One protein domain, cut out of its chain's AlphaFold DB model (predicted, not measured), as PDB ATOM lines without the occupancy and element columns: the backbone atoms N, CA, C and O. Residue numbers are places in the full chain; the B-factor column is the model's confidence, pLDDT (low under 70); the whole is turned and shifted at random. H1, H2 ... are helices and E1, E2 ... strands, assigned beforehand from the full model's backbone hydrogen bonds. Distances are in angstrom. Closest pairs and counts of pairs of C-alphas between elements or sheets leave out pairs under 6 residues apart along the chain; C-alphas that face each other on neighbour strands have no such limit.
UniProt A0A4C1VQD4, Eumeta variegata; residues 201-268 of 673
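Overview. This is residues 201 to 268 of the 673 residues of a protein of Eumeta variegata (UniProt A0A4C1VQD4). A helical hairpin, H2 and H3, forms one end of a loose fold; a small two-strand ribbon, E1 and E2, lies nearer the middle, and H4 runs from the ribbon back toward the hairpin. At the other end is the short H1, and residues 205 to 210, of which 205 belongs to H1, stick out. The printed part has 68 residues, with four named helices and two named strands in the order H1 E1 H2 H3 E2 H4; the sheet E1 - E2 is antiparallel. The class is mostly helix, and the whole is only just loose, close to compact, with a radius of gyration of the C-alphas of 13.3 A and spans of 36 by 27 by 17 A.

Along the chain. H1 is residues 201 to 205, beginning at C-alpha 201 (-22.938, 23.670, -29.451). E1 is residues 214 to 216. H2, residues 221 to 233, is 18.7 A long, and H3, residues 236 to 245, is 14.2 A. E2 is residues 257 to 259. H4, residues 260 to 267, is 10.7 A long and ends at C-alpha 267 (-43.262, 11.880, -16.851).

Arrangement. H1 is apart from H2, H3, E2 and H4. E1 and E2 are antiparallel at 150 degrees, with N 215 and O 258 within hydrogen-bond range at 2.9 A. H2 and H3 form a hairpin: they touch, closest at the C-alphas of Ala 230 and Ala 238, 4.6 A, and run opposite ways at a shallow tilt of 34 degrees, only just short of steep. H4 is close to H2 but not clearly touching, the closest C-alphas being those of Ile 229 and Met 267, 7.2 A. In H1, H2, H3 and H4 every O i to N i+4 pair is within hydrogen-bond range.

Size, cuts and confidence. The two C-alphas farthest apart, those of Arg 205 and Thr 232, are 37.1 A apart. The printed part has no cut, and the link from H3 to E2 is long, with 11 residues. Mean pLDDT of the printed part is 77.7; residues 207 to 209, 234 and 246 to 249 are under 70.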
ATOM      1  N   GLU A 201     -23.377  22.442 -28.773       74.19
ATOM      2  CA  GLU A 201     -22.938  23.670 -29.451       74.19
ATOM      3  C   GLU A 201     -24.073  24.317 -30.243       74.19
ATOM      4  O   GLU A 201     -24.203  25.539 -30.242       74.19
ATOM      5  N   TYR A 202     -24.906  23.509 -30.899       72.44
ATOM      6  CA  TYR A 202     -26.065  23.991 -31.644       72.44
ATOM      7  C   TYR A 202     -27.114  24.612 -30.712       72.44
ATOM      8  O   TYR A 202     -27.580  25.719 -30.972       72.44
ATOM      9  N   GLU A 203     -27.421  23.976 -29.575       75.81
ATOM     10  CA  GLU A 203     -28.334  24.553 -28.575       75.81
ATOM     11  C   GLU A 203     -27.775  25.843 -27.942       75.81
ATOM     12  O   GLU A 203     -28.523  26.797 -27.717       75.81
ATOM     13  N   LYS A 204     -26.455  25.948 -27.723       73.31
ATOM     14  CA  LYS A 204     -25.817  27.192 -27.245       73.31
ATOM     15  C   LYS A 204     -25.928  28.359 -28.235       73.31
ATOM     16  O   LYS A 204     -25.907  29.502 -27.793       73.31
ATOM     17  N   ARG A 205     -26.070  28.097 -29.542       75.69
ATOM     18  CA  ARG A 205     -26.266  29.136 -30.578       75.69
ATOM     19  C   ARG A 205     -27.701  29.661 -30.661       75.69
ATOM     20  O   ARG A 205     -27.918  30.688 -31.295       75.69
ATOM     21  N   LYS A 206     -28.675  28.984 -30.046       75.62
ATOM     22  CA  LYS A 206     -30.063  29.461 -29.997       75.62
ATOM     23  C   LYS A 206     -30.246  30.573 -28.951       75.62
ATOM     24  O   LYS A 206     -29.539  30.535 -27.935       75.62
ATOM     25  N   PRO A 207     -31.212  31.493 -29.146       69.31
ATOM     26  CA  PRO A 207     -31.738  32.364 -28.091       69.31
ATOM     27  C   PRO A 207     -32.106  31.579 -26.826       69.31
ATOM     28  O   PRO A 207     -32.398  30.381 -26.899       69.31
ATOM     29  N   SER A 208     -32.076  32.241 -25.667       67.06
ATOM     30  CA  SER A 208     -32.357  31.636 -24.353       67.06
ATOM     31  C   SER A 208     -33.689  30.893 -24.305       67.06
ATOM     32  O   SER A 208     -33.792  29.845 -23.670       67.06
ATOM     33  N   ASP A 209     -34.666  31.415 -25.029       62.75
ATOM     34  CA  ASP A 209     -36.098  31.190 -24.813       62.75
ATOM     35  C   ASP A 209     -36.588  29.963 -25.600       62.75
ATOM     36  O   ASP A 209     -37.584  29.334 -25.256       62.75
ATOM     37  N   ILE A 210     -35.807  29.546 -26.608       71.25
ATOM     38  CA  ILE A 210     -36.018  28.329 -27.412       71.25
ATOM     39  C   ILE A 210     -34.891  27.289 -27.251       71.25
ATOM     40  O   ILE A 210     -34.848  26.283 -27.969       71.25
ATOM     41  N   ARG A 211     -33.940  27.523 -26.337       76.56
ATOM     42  CA  ARG A 211     -32.803  26.627 -26.077       76.56
ATOM     43  C   ARG A 211     -33.244  25.406 -25.273       76.56
ATOM     44  O   ARG A 211     -33.671  25.526 -24.126       76.56
ATOM     45  N   ARG A 212     -33.028  24.199 -25.805       80.62
ATOM     46  CA  ARG A 212     -33.285  22.971 -25.041       80.62
ATOM     47  C   ARG A 212     -32.168  22.706 -24.039       80.62
ATOM     48  O   ARG A 212     -30.992  22.628 -24.387       80.62
ATOM     49  N   ARG A 213     -32.546  22.499 -22.775       82.81
ATOM     50  CA  ARG A 213     -31.621  22.060 -21.722       82.81
ATOM     51  C   ARG A 213     -31.329  20.567 -21.893       82.81
ATOM     52  O   ARG A 213     -32.235  19.746 -21.755       82.81
ATOM     53  N   ILE A 214     -30.076  20.230 -22.185       85.56
ATOM     54  CA  ILE A 214     -29.574  18.851 -22.236       85.56
ATOM     55  C   ILE A 214     -29.017  18.485 -20.855       85.56
ATOM     56  O   ILE A 214     -28.327  19.294 -20.235       85.56
ATOM     57  N   SER A 215     -29.302  17.269 -20.395       83.50
ATOM     58  CA  SER A 215     -28.816  16.711 -19.130       83.50
ATOM     59  C   SER A 215     -28.250  15.304 -19.342       83.50
ATOM     60  O   SER A 215     -28.712  14.565 -20.212       83.50
ATOM     61  N   GLN A 216     -27.258  14.930 -18.533       86.69
ATOM     62  CA  GLN A 216     -26.706  13.574 -18.467       86.69
ATOM     63  C   GLN A 216     -27.297  12.825 -17.266       86.69
ATOM     64  O   GLN A 216     -27.514  13.421 -16.211       86.69
ATOM     65  N   VAL A 217     -27.550  11.525 -17.421       84.00
ATOM     66  CA  VAL A 217     -28.009  10.654 -16.334       84.00
ATOM     67  C   VAL A 217     -26.888  10.496 -15.305       84.00
ATOM     68  O   VAL A 217     -25.794  10.036 -15.627       84.00
ATOM     69  N   SER A 218     -27.165  10.894 -14.062       77.50
ATOM     70  CA  SER A 218     -26.196  10.930 -12.957       77.50
ATOM     71  C   SER A 218     -26.572  10.050 -11.762       77.50
ATOM     72  O   SER A 218     -25.776   9.915 -10.835       77.50
ATOM     73  N   THR A 219     -27.763   9.444 -11.760       78.69
ATOM     74  CA  THR A 219     -28.256   8.603 -10.661       78.69
ATOM     75  C   THR A 219     -28.684   7.229 -11.167       78.69
ATOM     76  O   THR A 219     -29.385   7.108 -12.169       78.69
ATOM     77  N   PHE A 220     -28.302   6.171 -10.446       73.56
ATOM     78  CA  PHE A 220     -28.662   4.792 -10.804       73.56
ATOM     79  C   PHE A 220     -30.184   4.555 -10.769       73.56
ATOM     80  O   PHE A 220     -30.730   3.910 -11.659       73.56
ATOM     81  N   GLN A 221     -30.878   5.182  -9.812       75.38
ATOM     82  CA  GLN A 221     -32.341   5.127  -9.667       75.38
ATOM     83  C   GLN A 221     -33.109   5.740 -10.855       75.38
ATOM     84  O   GLN A 221     -34.285   5.434 -11.040       75.38
ATOM     85  N   PHE A 222     -32.465   6.568 -11.691       81.94
ATOM     86  CA  PHE A 222     -33.100   7.168 -12.871       81.94
ATOM     87  C   PHE A 222     -33.655   6.105 -13.826       81.94
ATOM     88  O   PHE A 222     -34.735   6.278 -14.390       81.94
ATOM     89  N   LYS A 223     -32.937   4.985 -13.993       81.31
ATOM     90  CA  LYS A 223     -33.383   3.882 -14.852       81.31
ATOM     91  C   LYS A 223     -34.680   3.268 -14.327       81.31
ATOM     92  O   LYS A 223     -35.607   3.074 -15.108       81.31
ATOM     93  N   ASP A 224     -34.765   3.010 -13.025       80.69
ATOM     94  CA  ASP A 224     -35.908   2.331 -12.411       80.69
ATOM     95  C   ASP A 224     -37.189   3.169 -12.500       80.69
ATOM     96  O   ASP A 224     -38.219   2.653 -12.939       80.69
ATOM     97  N   SER A 225     -37.114   4.475 -12.213       82.62
ATOM     98  CA  SER A 225     -38.258   5.390 -12.355       82.62
ATOM     99  C   SER A 225     -38.777   5.463 -13.797       82.62
ATOM    100  O   SER A 225     -39.988   5.473 -14.027       82.62
ATOM    101  N   ILE A 226     -37.879   5.470 -14.790       85.00
ATOM    102  CA  ILE A 226     -38.279   5.449 -16.203       85.00
ATOM    103  C   ILE A 226     -38.862   4.088 -16.601       85.00
ATOM    104  O   ILE A 226     -39.839   4.058 -17.345       85.00
ATOM    105  N   LEU A 227     -38.326   2.968 -16.101       82.81
ATOM    106  CA  LEU A 227     -38.873   1.631 -16.367       82.81
ATOM    107  C   LEU A 227     -40.284   1.455 -15.787       82.81
ATOM    108  O   LEU A 227     -41.151   0.907 -16.467       82.81
ATOM    109  N   GLU A 228     -40.528   1.916 -14.560       82.62
ATOM    110  CA  GLU A 228     -41.841   1.873 -13.906       82.62
ATOM    111  C   GLU A 228     -42.892   2.667 -14.696       82.62
ATOM    112  O   GLU A 228     -43.950   2.143 -15.065       82.62
ATOM    113  N   ILE A 229     -42.560   3.907 -15.055       80.12
ATOM    114  CA  ILE A 229     -43.449   4.777 -15.826       80.12
ATOM    115  C   ILE A 229     -43.657   4.217 -17.239       80.12
ATOM    116  O   ILE A 229     -44.792   4.132 -17.707       80.12
ATOM    117  N   ALA A 230     -42.608   3.743 -17.915       80.44
ATOM    118  CA  ALA A 230     -42.731   3.202 -19.265       80.44
ATOM    119  C   ALA A 230     -43.581   1.916 -19.326       80.44
ATOM    120  O   ALA A 230     -44.363   1.743 -20.262       80.44
ATOM    121  N   ARG A 231     -43.491   1.042 -18.310       79.75
ATOM    122  CA  ARG A 231     -44.372  -0.136 -18.171       79.75
ATOM    123  C   ARG A 231     -45.841   0.265 -18.012       79.75
ATOM    124  O   ARG A 231     -46.705  -0.393 -18.579       79.75
ATOM    125  N   THR A 232     -46.109   1.354 -17.296       74.94
ATOM    126  CA  THR A 232     -47.472   1.837 -17.016       74.94
ATOM    127  C   THR A 232     -48.118   2.536 -18.220       74.94
ATOM    128  O   THR A 232     -49.320   2.417 -18.434       74.94
ATOM    129  N   ARG A 233     -47.337   3.249 -19.042       71.81
ATOM    130  CA  ARG A 233     -47.863   4.109 -20.124       71.81
ATOM    131  C   ARG A 233     -48.359   3.387 -21.377       71.81
ATOM    132  O   ARG A 233     -49.221   3.918 -22.065       71.81
ATOM    133  N   ASN A 234     -47.770   2.239 -21.727       60.50
ATOM    134  CA  ASN A 234     -48.097   1.414 -22.908       60.50
ATOM    135  C   ASN A 234     -48.103   2.133 -24.295       60.50
ATOM    136  O   ASN A 234     -48.461   1.527 -25.312       60.50
ATOM    137  N   ASP A 235     -47.675   3.397 -24.375       75.00
ATOM    138  CA  ASP A 235     -47.607   4.195 -25.604       75.00
ATOM    139  C   ASP A 235     -46.374   3.840 -26.479       75.00
ATOM    140  O   ASP A 235     -45.496   3.062 -26.085       75.00
ATOM    141  N   THR A 236     -46.304   4.357 -27.713       74.88
ATOM    142  CA  THR A 236     -45.186   4.061 -28.633       74.88
ATOM    143  C   THR A 236     -43.849   4.628 -28.156       74.88
ATOM    144  O   THR A 236     -42.808   4.032 -28.425       74.88
ATOM    145  N   THR A 237     -43.866   5.751 -27.436       74.75
ATOM    146  CA  THR A 237     -42.670   6.387 -26.872       74.75
ATOM    147  C   THR A 237     -42.125   5.540 -25.724       74.75
ATOM    148  O   THR A 237     -40.935   5.249 -25.687       74.75
ATOM    149  N   ALA A 238     -42.997   5.065 -24.837       80.31
ATOM    150  CA  ALA A 238     -42.678   4.178 -23.729       80.31
ATOM    151  C   ALA A 238     -42.128   2.831 -24.206       80.31
ATOM    152  O   ALA A 238     -41.108   2.375 -23.696       80.31
ATOM    153  N   LYS A 239     -42.724   2.232 -25.246       81.00
ATOM    154  CA  LYS A 239     -42.201   1.011 -25.885       81.00
ATOM    155  C   LYS A 239     -40.821   1.222 -26.510       81.00
ATOM    156  O   LYS A 239     -39.946   0.377 -26.344       81.00
ATOM    157  N   ALA A 240     -40.600   2.356 -27.177       80.12
ATOM    158  CA  ALA A 240     -39.296   2.693 -27.742       80.12
ATOM    159  C   ALA A 240     -38.234   2.957 -26.656       80.12
ATOM    160  O   ALA A 240     -37.093   2.533 -26.806       80.12
ATOM    161  N   VAL A 241     -38.602   3.609 -25.548       82.81
ATOM    162  CA  VAL A 241     -37.718   3.809 -24.387       82.81
ATOM    163  C   VAL A 241     -37.394   2.476 -23.708       82.81
ATOM    164  O   VAL A 241     -36.223   2.212 -23.458       82.81
ATOM    165  N   LEU A 242     -38.377   1.593 -23.489       83.25
ATOM    166  CA  LEU A 242     -38.148   0.249 -22.939       83.25
ATOM    167  C   LEU A 242     -37.149  -0.549 -23.785       83.25
ATOM    168  O   LEU A 242     -36.164  -1.029 -23.236       83.25
ATOM    169  N   ALA A 243     -37.336  -0.611 -25.106       79.62
ATOM    170  CA  ALA A 243     -36.433  -1.334 -26.007       79.62
ATOM    171  C   ALA A 243     -34.992  -0.773 -26.018       79.62
ATOM    172  O   ALA A 243     -34.039  -1.516 -26.235       79.62
ATOM    173  N   ARG A 244     -34.808   0.531 -25.756       81.12
ATOM    174  CA  ARG A 244     -33.477   1.151 -25.585       81.12
ATOM    175  C   ARG A 244     -32.856   0.841 -24.218       81.12
ATOM    176  O   ARG A 244     -31.638   0.774 -24.113       81.12
ATOM    177  N   LEU A 245     -33.674   0.666 -23.178       79.00
ATOM    178  CA  LEU A 245     -33.239   0.366 -21.806       79.00
ATOM    179  C   LEU A 245     -33.048  -1.133 -21.521       79.00
ATOM    180  O   LEU A 245     -32.432  -1.484 -20.512       79.00
ATOM    181  N   GLU A 246     -33.584  -2.000 -22.381       68.56
ATOM    182  CA  GLU A 246     -33.578  -3.463 -22.244       68.56
ATOM    183  C   GLU A 246     -32.161  -4.059 -22.280       68.56
ATOM    184  O   GLU A 246     -31.875  -5.000 -21.542       68.56
ATOM    185  N   PHE A 247     -31.257  -3.466 -23.067       58.50
ATOM    186  CA  PHE A 247     -29.878  -3.940 -23.247       58.50
ATOM    187  C   PHE A 247     -28.822  -3.087 -22.518       58.50
ATOM    188  O   PHE A 247     -27.701  -3.544 -22.300       58.50
ATOM    189  N   GLU A 248     -29.174  -1.868 -22.097       64.38
ATOM    190  CA  GLU A 248     -28.235  -0.914 -21.499       64.38
ATOM    191  C   GLU A 248     -28.221  -1.061 -19.967       64.38
ATOM    192  O   GLU A 248     -29.053  -0.481 -19.264       64.38
ATOM    193  N   TYR A 249     -27.321  -1.883 -19.418       59.50
ATOM    194  CA  TYR A 249     -27.337  -2.236 -17.989       59.50
ATOM    195  C   TYR A 249     -27.158  -1.035 -17.044       59.50
ATOM    196  O   TYR A 249     -27.896  -0.953 -16.061       59.50
ATOM    197  N   ASP A 250     -26.271  -0.092 -17.375       75.06
ATOM    198  CA  ASP A 250     -25.956   1.100 -16.575       75.06
ATOM    199  C   ASP A 250     -25.943   2.370 -17.450       75.06
ATOM    200  O   ASP A 250     -25.082   2.550 -18.312       75.06
ATOM    201  N   LEU A 251     -26.907   3.266 -17.211       79.94
ATOM    202  CA  LEU A 251     -27.058   4.530 -17.943       79.94
ATOM    203  C   LEU A 251     -26.041   5.605 -17.540       79.94
ATOM    204  O   LEU A 251     -25.781   6.513 -18.329       79.94
ATOM    205  N   VAL A 252     -25.484   5.517 -16.330       76.25
ATOM    206  CA  VAL A 252     -24.459   6.446 -15.844       76.25
ATOM    207  C   VAL A 252     -23.131   6.101 -16.519       76.25
ATOM    208  O   VAL A 252     -22.482   6.984 -17.078       76.25
ATOM    209  N   ALA A 253     -22.777   4.810 -16.567       72.25
ATOM    210  CA  ALA A 253     -21.599   4.321 -17.286       72.25
ATOM    211  C   ALA A 253     -21.690   4.514 -18.813       72.25
ATOM    212  O   ALA A 253     -20.678   4.789 -19.455       72.25
ATOM    213  N   ALA A 254     -22.891   4.424 -19.397       73.19
ATOM    214  CA  ALA A 254     -23.124   4.713 -20.817       73.19
ATOM    215  C   ALA A 254     -23.083   6.219 -21.172       73.19
ATOM    216  O   ALA A 254     -23.236   6.576 -22.342       73.19
ATOM    217  N   GLU A 255     -22.904   7.109 -20.185       81.06
ATOM    218  CA  GLU A 255     -23.031   8.568 -20.326       81.06
ATOM    219  C   GLU A 255     -24.346   8.986 -21.015       81.06
ATOM    220  O   GLU A 255     -24.368   9.883 -21.864       81.06
ATOM    221  N   ALA A 256     -25.456   8.316 -20.685       84.94
ATOM    222  CA  ALA A 256     -26.729   8.538 -21.357       84.94
ATOM    223  C   ALA A 256     -27.210   9.986 -21.168       84.94
ATOM    224  O   ALA A 256     -27.197  10.519 -20.055       84.94
ATOM    225  N   LYS A 257     -27.672  10.625 -22.248       86.56
ATOM    226  CA  LYS A 257     -28.139  12.019 -22.224       86.56
ATOM    227  C   LYS A 257     -29.579  12.171 -22.721       86.56
ATOM    228  O   LYS A 257     -30.111  11.352 -23.473       86.56
ATOM    229  N   TYR A 258     -30.233  13.248 -22.294       88.62
ATOM    230  CA  TYR A 258     -31.620  13.553 -22.635       88.62
ATOM    231  C   TYR A 258     -31.903  15.059 -22.653       88.62
ATOM    232  O   TYR A 258     -31.215  15.841 -21.999       88.62
ATOM    233  N   HIS A 259     -32.946  15.472 -23.379       88.62
ATOM    234  CA  HIS A 259     -33.502  16.819 -23.249       88.62
ATOM    235  C   HIS A 259     -34.481  16.886 -22.065       88.62
ATOM    236  O   HIS A 259     -35.300  15.981 -21.874       88.62
ATOM    237  N   HIS A 260     -34.423  17.960 -21.280       83.06
ATOM    238  CA  HIS A 260     -35.220  18.128 -20.061       83.06
ATOM    239  C   HIS A 260     -36.735  18.241 -20.327       83.06
ATOM    240  O   HIS A 260     -37.537  17.746 -19.538       83.06
ATOM    241  N   ASP A 261     -37.128  18.859 -21.442       79.94
ATOM    242  CA  ASP A 261     -38.511  18.921 -21.937       79.94
ATOM    243  C   ASP A 261     -39.039  17.522 -22.303       79.94
ATOM    244  O   ASP A 261     -40.149  17.153 -21.923       79.94
ATOM    245  N   CYS A 262     -38.213  16.704 -22.960       83.00
ATOM    246  CA  CYS A 262     -38.545  15.327 -23.315       83.00
ATOM    247  C   CYS A 262     -38.711  14.437 -22.074       83.00
ATOM    248  O   CYS A 262     -39.641  13.637 -22.033       83.00
ATOM    249  N   TYR A 263     -37.858  14.601 -21.055       85.31
ATOM    250  CA  TYR A 263     -38.032  13.938 -19.757       85.31
ATOM    251  C   TYR A 263     -39.332  14.387 -19.081       85.31
ATOM    252  O   TYR A 263     -40.180  13.553 -18.789       85.31
ATOM    253  N   ALA A 264     -39.546  15.697 -18.908       81.62
ATOM    254  CA  ALA A 264     -40.752  16.221 -18.265       81.62
ATOM    255  C   ALA A 264     -42.044  15.774 -18.979       81.62
ATOM    256  O   ALA A 264     -43.008  15.387 -18.323       81.62
ATOM    257  N   SER A 265     -42.047  15.758 -20.314       79.44
ATOM    258  CA  SER A 265     -43.147  15.236 -21.133       79.44
ATOM    259  C   SER A 265     -43.367  13.730 -20.931       79.44
ATOM    260  O   SER A 265     -44.500  13.290 -20.756       79.44
ATOM    261  N   PHE A 266     -42.296  12.933 -20.852       81.81
ATOM    262  CA  PHE A 266     -42.387  11.494 -20.589       81.81
ATOM    263  C   PHE A 266     -42.929  11.160 -19.188       81.81
ATOM    264  O   PHE A 266     -43.573  10.126 -19.005       81.81
ATOM    265  N   MET A 267     -42.713  12.036 -18.204       78.56
ATOM    266  CA  MET A 267     -43.262  11.880 -16.851       78.56
ATOM    267  C   MET A 267     -44.749  12.296 -16.752       78.56
ATOM    268  O   MET A 267     -45.446  11.820 -15.860       78.56
ATOM    269  N   LYS A 268     -45.279  13.131 -17.668       75.25
ATOM    270  CA  LYS A 268     -46.705  13.544 -17.713       75.25
ATOM    271  C   LYS A 268     -47.596  12.457 -18.342       75.25
ATOM    272  O   LYS A 268     -47.253  12.036 -19.447       75.25
TER     273      LYS A 268